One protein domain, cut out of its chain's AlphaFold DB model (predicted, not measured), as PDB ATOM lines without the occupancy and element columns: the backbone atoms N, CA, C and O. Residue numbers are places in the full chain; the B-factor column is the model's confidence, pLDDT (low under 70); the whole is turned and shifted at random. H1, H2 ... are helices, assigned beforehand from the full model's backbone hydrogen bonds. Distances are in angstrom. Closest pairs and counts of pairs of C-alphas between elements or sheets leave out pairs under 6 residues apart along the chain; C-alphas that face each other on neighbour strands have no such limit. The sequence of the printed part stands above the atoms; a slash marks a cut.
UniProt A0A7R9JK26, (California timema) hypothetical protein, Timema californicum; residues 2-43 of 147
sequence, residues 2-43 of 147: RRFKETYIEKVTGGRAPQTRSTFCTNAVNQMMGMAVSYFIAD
ATOM      1  N   ARG A   2     -20.346 -47.001  32.230       75.19
ATOM      2  CA  ARG A   2     -21.030 -45.888  32.937       75.19
ATOM      3  C   ARG A   2     -20.122 -45.039  33.844       75.19
ATOM      4  O   ARG A   2     -20.036 -43.836  33.650       75.19
ATOM      5  N   ARG A   3     -19.383 -45.678  34.757       79.56
ATOM      6  CA  ARG A   3     -18.470 -44.995  35.692       79.56
ATOM      7  C   ARG A   3     -17.381 -44.186  34.979       79.56
ATOM      8  O   ARG A   3     -17.074 -43.076  35.381       79.56
ATOM      9  N   PHE A   4     -16.848 -44.719  33.878       85.56
ATOM     10  CA  PHE A   4     -15.863 -44.017  33.051       85.56
ATOM     11  C   PHE A   4     -16.456 -42.754  32.409       85.56
ATOM     12  O   PHE A   4     -15.848 -41.689  32.477       85.56
ATOM     13  N   LYS A   5     -17.667 -42.855  31.842       81.94
ATOM     14  CA  LYS A   5     -18.402 -41.707  31.288       81.94
ATOM     15  C   LYS A   5     -18.655 -40.635  32.352       81.94
ATOM     16  O   LYS A   5     -18.473 -39.458  32.069       81.94
ATOM     17  N   GLU A   6     -19.057 -41.034  33.557       82.69
ATOM     18  CA  GLU A   6     -19.321 -40.117  34.673       82.69
ATOM     19  C   GLU A   6     -18.052 -39.358  35.086       82.69
ATOM     20  O   GLU A   6     -18.064 -38.130  35.075       82.69
ATOM     21  N   THR A   7     -16.935 -40.056  35.325       85.06
ATOM     22  CA  THR A   7     -15.644 -39.422  35.663       85.06
ATOM     23  C   THR A   7     -15.141 -38.500  34.549       85.06
ATOM     24  O   THR A   7     -14.581 -37.440  34.822       85.06
ATOM     25  N   TYR A   8     -15.329 -38.884  33.283       86.06
ATOM     26  CA  TYR A   8     -14.959 -38.041  32.148       86.06
ATOM     27  C   TYR A   8     -15.778 -36.743  32.118       86.06
ATOM     28  O   TYR A   8     -15.202 -35.659  32.055       86.06
ATOM     29  N   ILE A   9     -17.109 -36.841  32.214       82.81
ATOM     30  CA  ILE A   9     -17.998 -35.670  32.223       82.81
ATOM     31  C   ILE A   9     -17.677 -34.766  33.412       82.81
ATOM     32  O   ILE A   9     -17.600 -33.555  33.236       82.81
ATOM     33  N   GLU A  10     -17.446 -35.324  34.598       84.88
ATOM     34  CA  GLU A  10     -17.085 -34.564  35.798       84.88
ATOM     35  C   GLU A  10     -15.812 -33.733  35.587       84.88
ATOM     36  O   GLU A  10     -15.811 -32.530  35.854       84.88
ATOM     37  N   LYS A  11     -14.758 -34.349  35.029       87.50
ATOM     38  CA  LYS A  11     -13.494 -33.665  34.725       87.50
ATOM     39  C   LYS A  11     -13.645 -32.578  33.662       87.50
ATOM     40  O   LYS A  11     -13.027 -31.529  33.789       87.50
ATOM     41  N   VAL A  12     -14.447 -32.820  32.627       88.31
ATOM     42  CA  VAL A  12     -14.641 -31.868  31.518       88.31
ATOM     43  C   VAL A  12     -15.563 -30.711  31.909       88.31
ATOM     44  O   VAL A  12     -15.361 -29.588  31.464       88.31
ATOM     45  N   THR A  13     -16.577 -30.964  32.737       83.00
ATOM     46  CA  THR A  13     -17.618 -29.977  33.082       83.00
ATOM     47  C   THR A  13     -17.393 -29.270  34.417       83.00
ATOM     48  O   THR A  13     -18.227 -28.462  34.818       83.00
ATOM     49  N   GLY A  14     -16.280 -29.548  35.099       80.94
ATOM     50  CA  GLY A  14     -15.902 -28.862  36.335       80.94
ATOM     51  C   GLY A  14     -16.738 -29.262  37.552       80.94
ATOM     52  O   GLY A  14     -17.059 -28.408  38.372       80.94
ATOM     53  N   GLY A  15     -17.102 -30.543  37.680       68.25
ATOM     54  CA  GLY A  15     -17.727 -31.061  38.907       68.25
ATOM     55  C   GLY A  15     -19.256 -30.965  38.977       68.25
ATOM     56  O   GLY A  15     -19.816 -30.913  40.071       68.25
ATOM     57  N   ARG A  16     -19.967 -30.959  37.837       67.69
ATOM     58  CA  ARG A  16     -21.434 -31.118  37.851       67.69
ATOM     59  C   ARG A  16     -21.820 -32.452  38.500       67.69
ATOM     60  O   ARG A  16     -21.268 -33.495  38.152       67.69
ATOM     61  N   ALA A  17     -22.803 -32.409  39.403       67.75
ATOM     62  CA  ALA A  17     -23.330 -33.599  40.063       67.75
ATOM     63  C   ALA A  17     -23.799 -34.648  39.030       67.75
ATOM     64  O   ALA A  17     -24.377 -34.271  38.002       67.75
ATOM     65  N   PRO A  18     -23.593 -35.955  39.285       69.38
ATOM     66  CA  PRO A  18     -24.064 -37.003  38.390       69.38
ATOM     67  C   PRO A  18     -25.580 -36.888  38.187       69.38
ATOM     68  O   PRO A  18     -26.345 -36.869  39.150       69.38
ATOM     69  N   GLN A  19     -26.028 -36.827  36.933       79.56
ATOM     70  CA  GLN A  19     -27.458 -36.846  36.622       79.56
ATOM     71  C   GLN A  19     -28.093 -38.174  37.062       79.56
ATOM     72  O   GLN A  19     -27.494 -39.245  36.919       79.56
ATOM     73  N   THR A  20     -29.326 -38.119  37.576       89.19
ATOM     74  CA  THR A  20     -30.068 -39.341  37.913       89.19
ATOM     75  C   THR A  20     -30.344 -40.162  36.651       89.19
ATOM     76  O   THR A  20     -30.397 -39.627  35.541       89.19
ATOM     77  N   ARG A  21     -30.572 -41.475  36.808       87.44
ATOM     78  CA  ARG A  21     -30.928 -42.335  35.666       87.44
ATOM     79  C   ARG A  21     -32.206 -41.852  34.977       87.44
ATOM     80  O   ARG A  21     -32.257 -41.867  33.756       87.44
ATOM     81  N   SER A  22     -33.200 -41.421  35.753       92.56
ATOM     82  CA  SER A  22     -34.464 -40.910  35.215       92.56
ATOM     83  C   SER A  22     -34.222 -39.676  34.350       92.56
ATOM     84  O   SER A  22     -34.536 -39.692  33.169       92.56
ATOM     85  N   THR A  23     -33.524 -38.672  34.891       91.38
ATOM     86  CA  THR A  23     -33.161 -37.452  34.156       91.38
ATOM     87  C   THR A  23     -32.385 -37.765  32.877       91.38
ATOM     88  O   THR A  23     -32.674 -37.197  31.828       91.38
ATOM     89  N   PHE A  24     -31.433 -38.702  32.939       88.88
ATOM     90  CA  PHE A  24     -30.697 -39.143  31.757       88.88
ATOM     91  C   PHE A  24     -31.626 -39.742  30.691       88.88
ATOM     92  O   PHE A  24     -31.530 -39.362  29.527       88.88
ATOM     93  N   CYS A  25     -32.527 -40.651  31.077       91.38
ATOM     94  CA  CYS A  25     -33.461 -41.283  30.146       91.38
ATOM     95  C   CYS A  25     -34.471 -40.281  29.571       91.38
ATOM     96  O   CYS A  25     -34.690 -40.291  28.365       91.38
ATOM     97  N   THR A  26     -35.032 -39.385  30.390       94.12
ATOM     98  CA  THR A  26     -35.941 -38.324  29.928       94.12
ATOM     99  C   THR A  26     -35.260 -37.424  28.904       94.12
ATOM    100  O   THR A  26     -35.815 -37.176  27.839       94.12
ATOM    101  N   ASN A  27     -34.024 -36.996  29.180       93.00
ATOM    102  CA  ASN A  27     -33.251 -36.190  28.238       93.00
ATOM    103  C   ASN A  27     -32.957 -36.950  26.942       93.00
ATOM    104  O   ASN A  27     -33.038 -36.365  25.868       93.00
ATOM    105  N   ALA A  28     -32.636 -38.244  27.028       92.00
ATOM    106  CA  ALA A  28     -32.381 -39.068  25.854       92.00
ATOM    107  C   ALA A  28     -33.630 -39.182  24.964       92.00
ATOM    108  O   ALA A  28     -33.539 -38.947  23.762       92.00
ATOM    109  N   VAL A  29     -34.798 -39.480  25.546       93.44
ATOM    110  CA  VAL A  29     -36.061 -39.554  24.793       93.44
ATOM    111  C   VAL A  29     -36.412 -38.192  24.196       93.44
ATOM    112  O   VAL A  29     -36.712 -38.127  23.013       93.44
ATOM    113  N   ASN A  30     -36.285 -37.099  24.952       95.19
ATOM    114  CA  ASN A  30     -36.554 -35.754  24.436       95.19
ATOM    115  C   ASN A  30     -35.622 -35.355  23.278       95.19
ATOM    116  O   ASN A  30     -36.054 -34.701  22.336       95.19
ATOM    117  N   GLN A  31     -34.347 -35.755  23.318       92.25
ATOM    118  CA  GLN A  31     -33.399 -35.471  22.233       92.25
ATOM    119  C   GLN A  31     -33.694 -36.260  20.955       92.25
ATOM    120  O   GLN A  31     -33.448 -35.758  19.865       92.25
ATOM    121  N   MET A  32     -34.184 -37.493  21.080       90.12
ATOM    122  CA  MET A  32     -34.402 -38.380  19.933       90.12
ATOM    123  C   MET A  32     -35.826 -38.317  19.382       90.12
ATOM    124  O   MET A  32     -36.042 -38.504  18.192       90.12
ATOM    125  N   MET A  33     -36.800 -38.070  20.253       92.19
ATOM    126  CA  MET A  33     -38.232 -38.136  19.970       92.19
ATOM    127  C   MET A  33     -38.937 -36.889  20.515       92.19
ATOM    128  O   MET A  33     -39.990 -36.973  21.146       92.19
ATOM    129  N   GLY A  34     -38.328 -35.720  20.297       93.94
ATOM    130  CA  GLY A  34     -38.802 -34.443  20.832       93.94
ATOM    131  C   GLY A  34     -40.251 -34.130  20.468       93.94
ATOM    132  O   GLY A  34     -41.005 -33.744  21.349       93.94
ATOM    133  N   MET A  35     -40.679 -34.392  19.227       94.69
ATOM    134  CA  MET A  35     -42.074 -34.181  18.817       94.69
ATOM    135  C   MET A  35     -43.042 -35.088  19.585       94.69
ATOM    136  O   MET A  35     -44.070 -34.610  20.048       94.69
ATOM    137  N   ALA A  36     -42.701 -36.359  19.821       94.62
ATOM    138  CA  ALA A  36     -43.537 -37.251  20.633       94.62
ATOM    139  C   ALA A  36     -43.636 -36.778  22.092       94.62
ATOM    140  O   ALA A  36     -44.711 -36.807  22.692       94.62
ATOM    141  N   VAL A  37     -42.524 -36.301  22.664       95.88
ATOM    142  CA  VAL A  37     -42.530 -35.701  24.007       95.88
ATOM    143  C   VAL A  37     -43.375 -34.428  24.024       95.88
ATOM    144  O   VAL A  37     -44.171 -34.247  24.942       95.88
ATOM    145  N   SER A  38     -43.248 -33.576  23.006       96.25
ATOM    146  CA  SER A  38     -44.049 -32.363  22.848       96.25
ATOM    147  C   SER A  38     -45.535 -32.675  22.732       96.25
ATOM    148  O   SER A  38     -46.313 -32.011  23.401       96.25
ATOM    149  N   TYR A  39     -45.931 -33.698  21.971       96.38
ATOM    150  CA  TYR A  39     -47.325 -34.144  21.879       96.38
ATOM    151  C   TYR A  39     -47.892 -34.515  23.247       96.38
ATOM    152  O   TYR A  39     -48.975 -34.074  23.615       96.38
ATOM    153  N   PHE A  40     -47.121 -35.270  24.035       95.06
ATOM    154  CA  PHE A  40     -47.539 -35.704  25.366       95.06
ATOM    155  C   PHE A  40     -47.793 -34.536  26.332       95.06
ATOM    156  O   PHE A  40     -48.648 -34.641  27.211       95.06
ATOM    157  N   ILE A  41     -47.054 -33.431  26.192       95.12
ATOM    158  CA  ILE A  41     -47.184 -32.252  27.063       95.12
ATOM    159  C   ILE A  41     -47.975 -31.099  26.427       95.12
ATOM    160  O   ILE A  41     -48.187 -30.083  27.091       95.12
ATOM    161  N   ALA A  42     -48.370 -31.213  25.157       94.94
ATOM    162  CA  ALA A  42     -49.069 -30.159  24.437       94.94
ATOM    163  C   ALA A  42     -50.476 -29.960  25.015       94.94
ATOM    164  O   ALA A  42     -51.241 -30.908  25.179       94.94
ATOM    165  N   ASP A  43     -50.833 -28.706  25.291       94.75
ATOM    166  CA  ASP A  43     -52.196 -28.326  25.664       94.75
ATOM    167  C   ASP A  43     -52.878 -27.663  24.458       94.75
ATOM    168  O   ASP A  43     -52.478 -26.559  24.075       94.75
TER     169      ASP A  43
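What this domain is: This is residues 2 to 43 of the 147 residues of the protein "(California timema) hypothetical protein" of Timema californicum (UniProt A0A7R9JK26). Three separate helices are strung out in a row along a chain that does not fold back into a core: H2 in the middle, H3 making a V with it towards one end, and H1 off at the other end, reached by the open link of residues 14 to 20. H1 stands across the long axis of the rod-shaped outline. You are reading 42 residues with three named helices, in the order H1, H2, H3, and no named strand; the class is all helix. The whole is only just loose, close to extended, with a radius of gyration of the C-alphas of 13.5 A and spans of 39 by 17 by 15 A.

Where its parts are: Begin with H2, residues 21 to 32, which shares with H1 the greatest helix length in residues, 12. Find C-alpha 21 at (-30.928, -42.335, 35.666); from there H2 runs 16.6 A to C-alpha 32 at (-34.402, -38.380, 19.933). Look back to residues 2 to 13 for H1, which begins with C-alpha 2 at (-21.030, -45.888, 32.937) and measures 16.3 A from first to last C-alpha. Look onward to residues 34 to 41 for H3, 8 residues and 10.7 A, which ends with C-alpha 41 at (-47.184, -32.252, 27.063).

How they stand to each other: From H2, go first to H3: the two are close but not clearly touching, with 2 pairs of C-alphas within 8 A. Their closest C-alphas are those of Asn 30 and Val 37, 6.0 A apart. Their lines stand at a steep tilt of 64 degrees, and they run opposite ways. One residue, Met 33, lies between them in a tight link. In the other direction, 7 residues make the short link between H1 and H2. H1 and H2 are apart, with no C-alpha of the one within 8 A of the other, and H1 and H3 are apart by the same measure. In the backbones of H1, H2 and H3, every O i to N i+4 pair is within hydrogen-bond range.

The domain as a whole: The two C-alphas farthest apart are those of Phe 4 and Asp 43, at 40.3 A. From the first printed C-alpha, Arg 2, to the last, Asp 43, the distance is 36.5 A. Residues 20 to 25, of which 21 to 25 belong to H2, stand free, and so do residues 31 to 36, of which 34 to 36 belong to H3. The printed part has no cut, and no link is long. In the B-factor column of this predicted model, the mean pLDDT of the printed part is 87.4; look at residues 15 to 18, in the link between H1 and H2, for the 4 residues under 70.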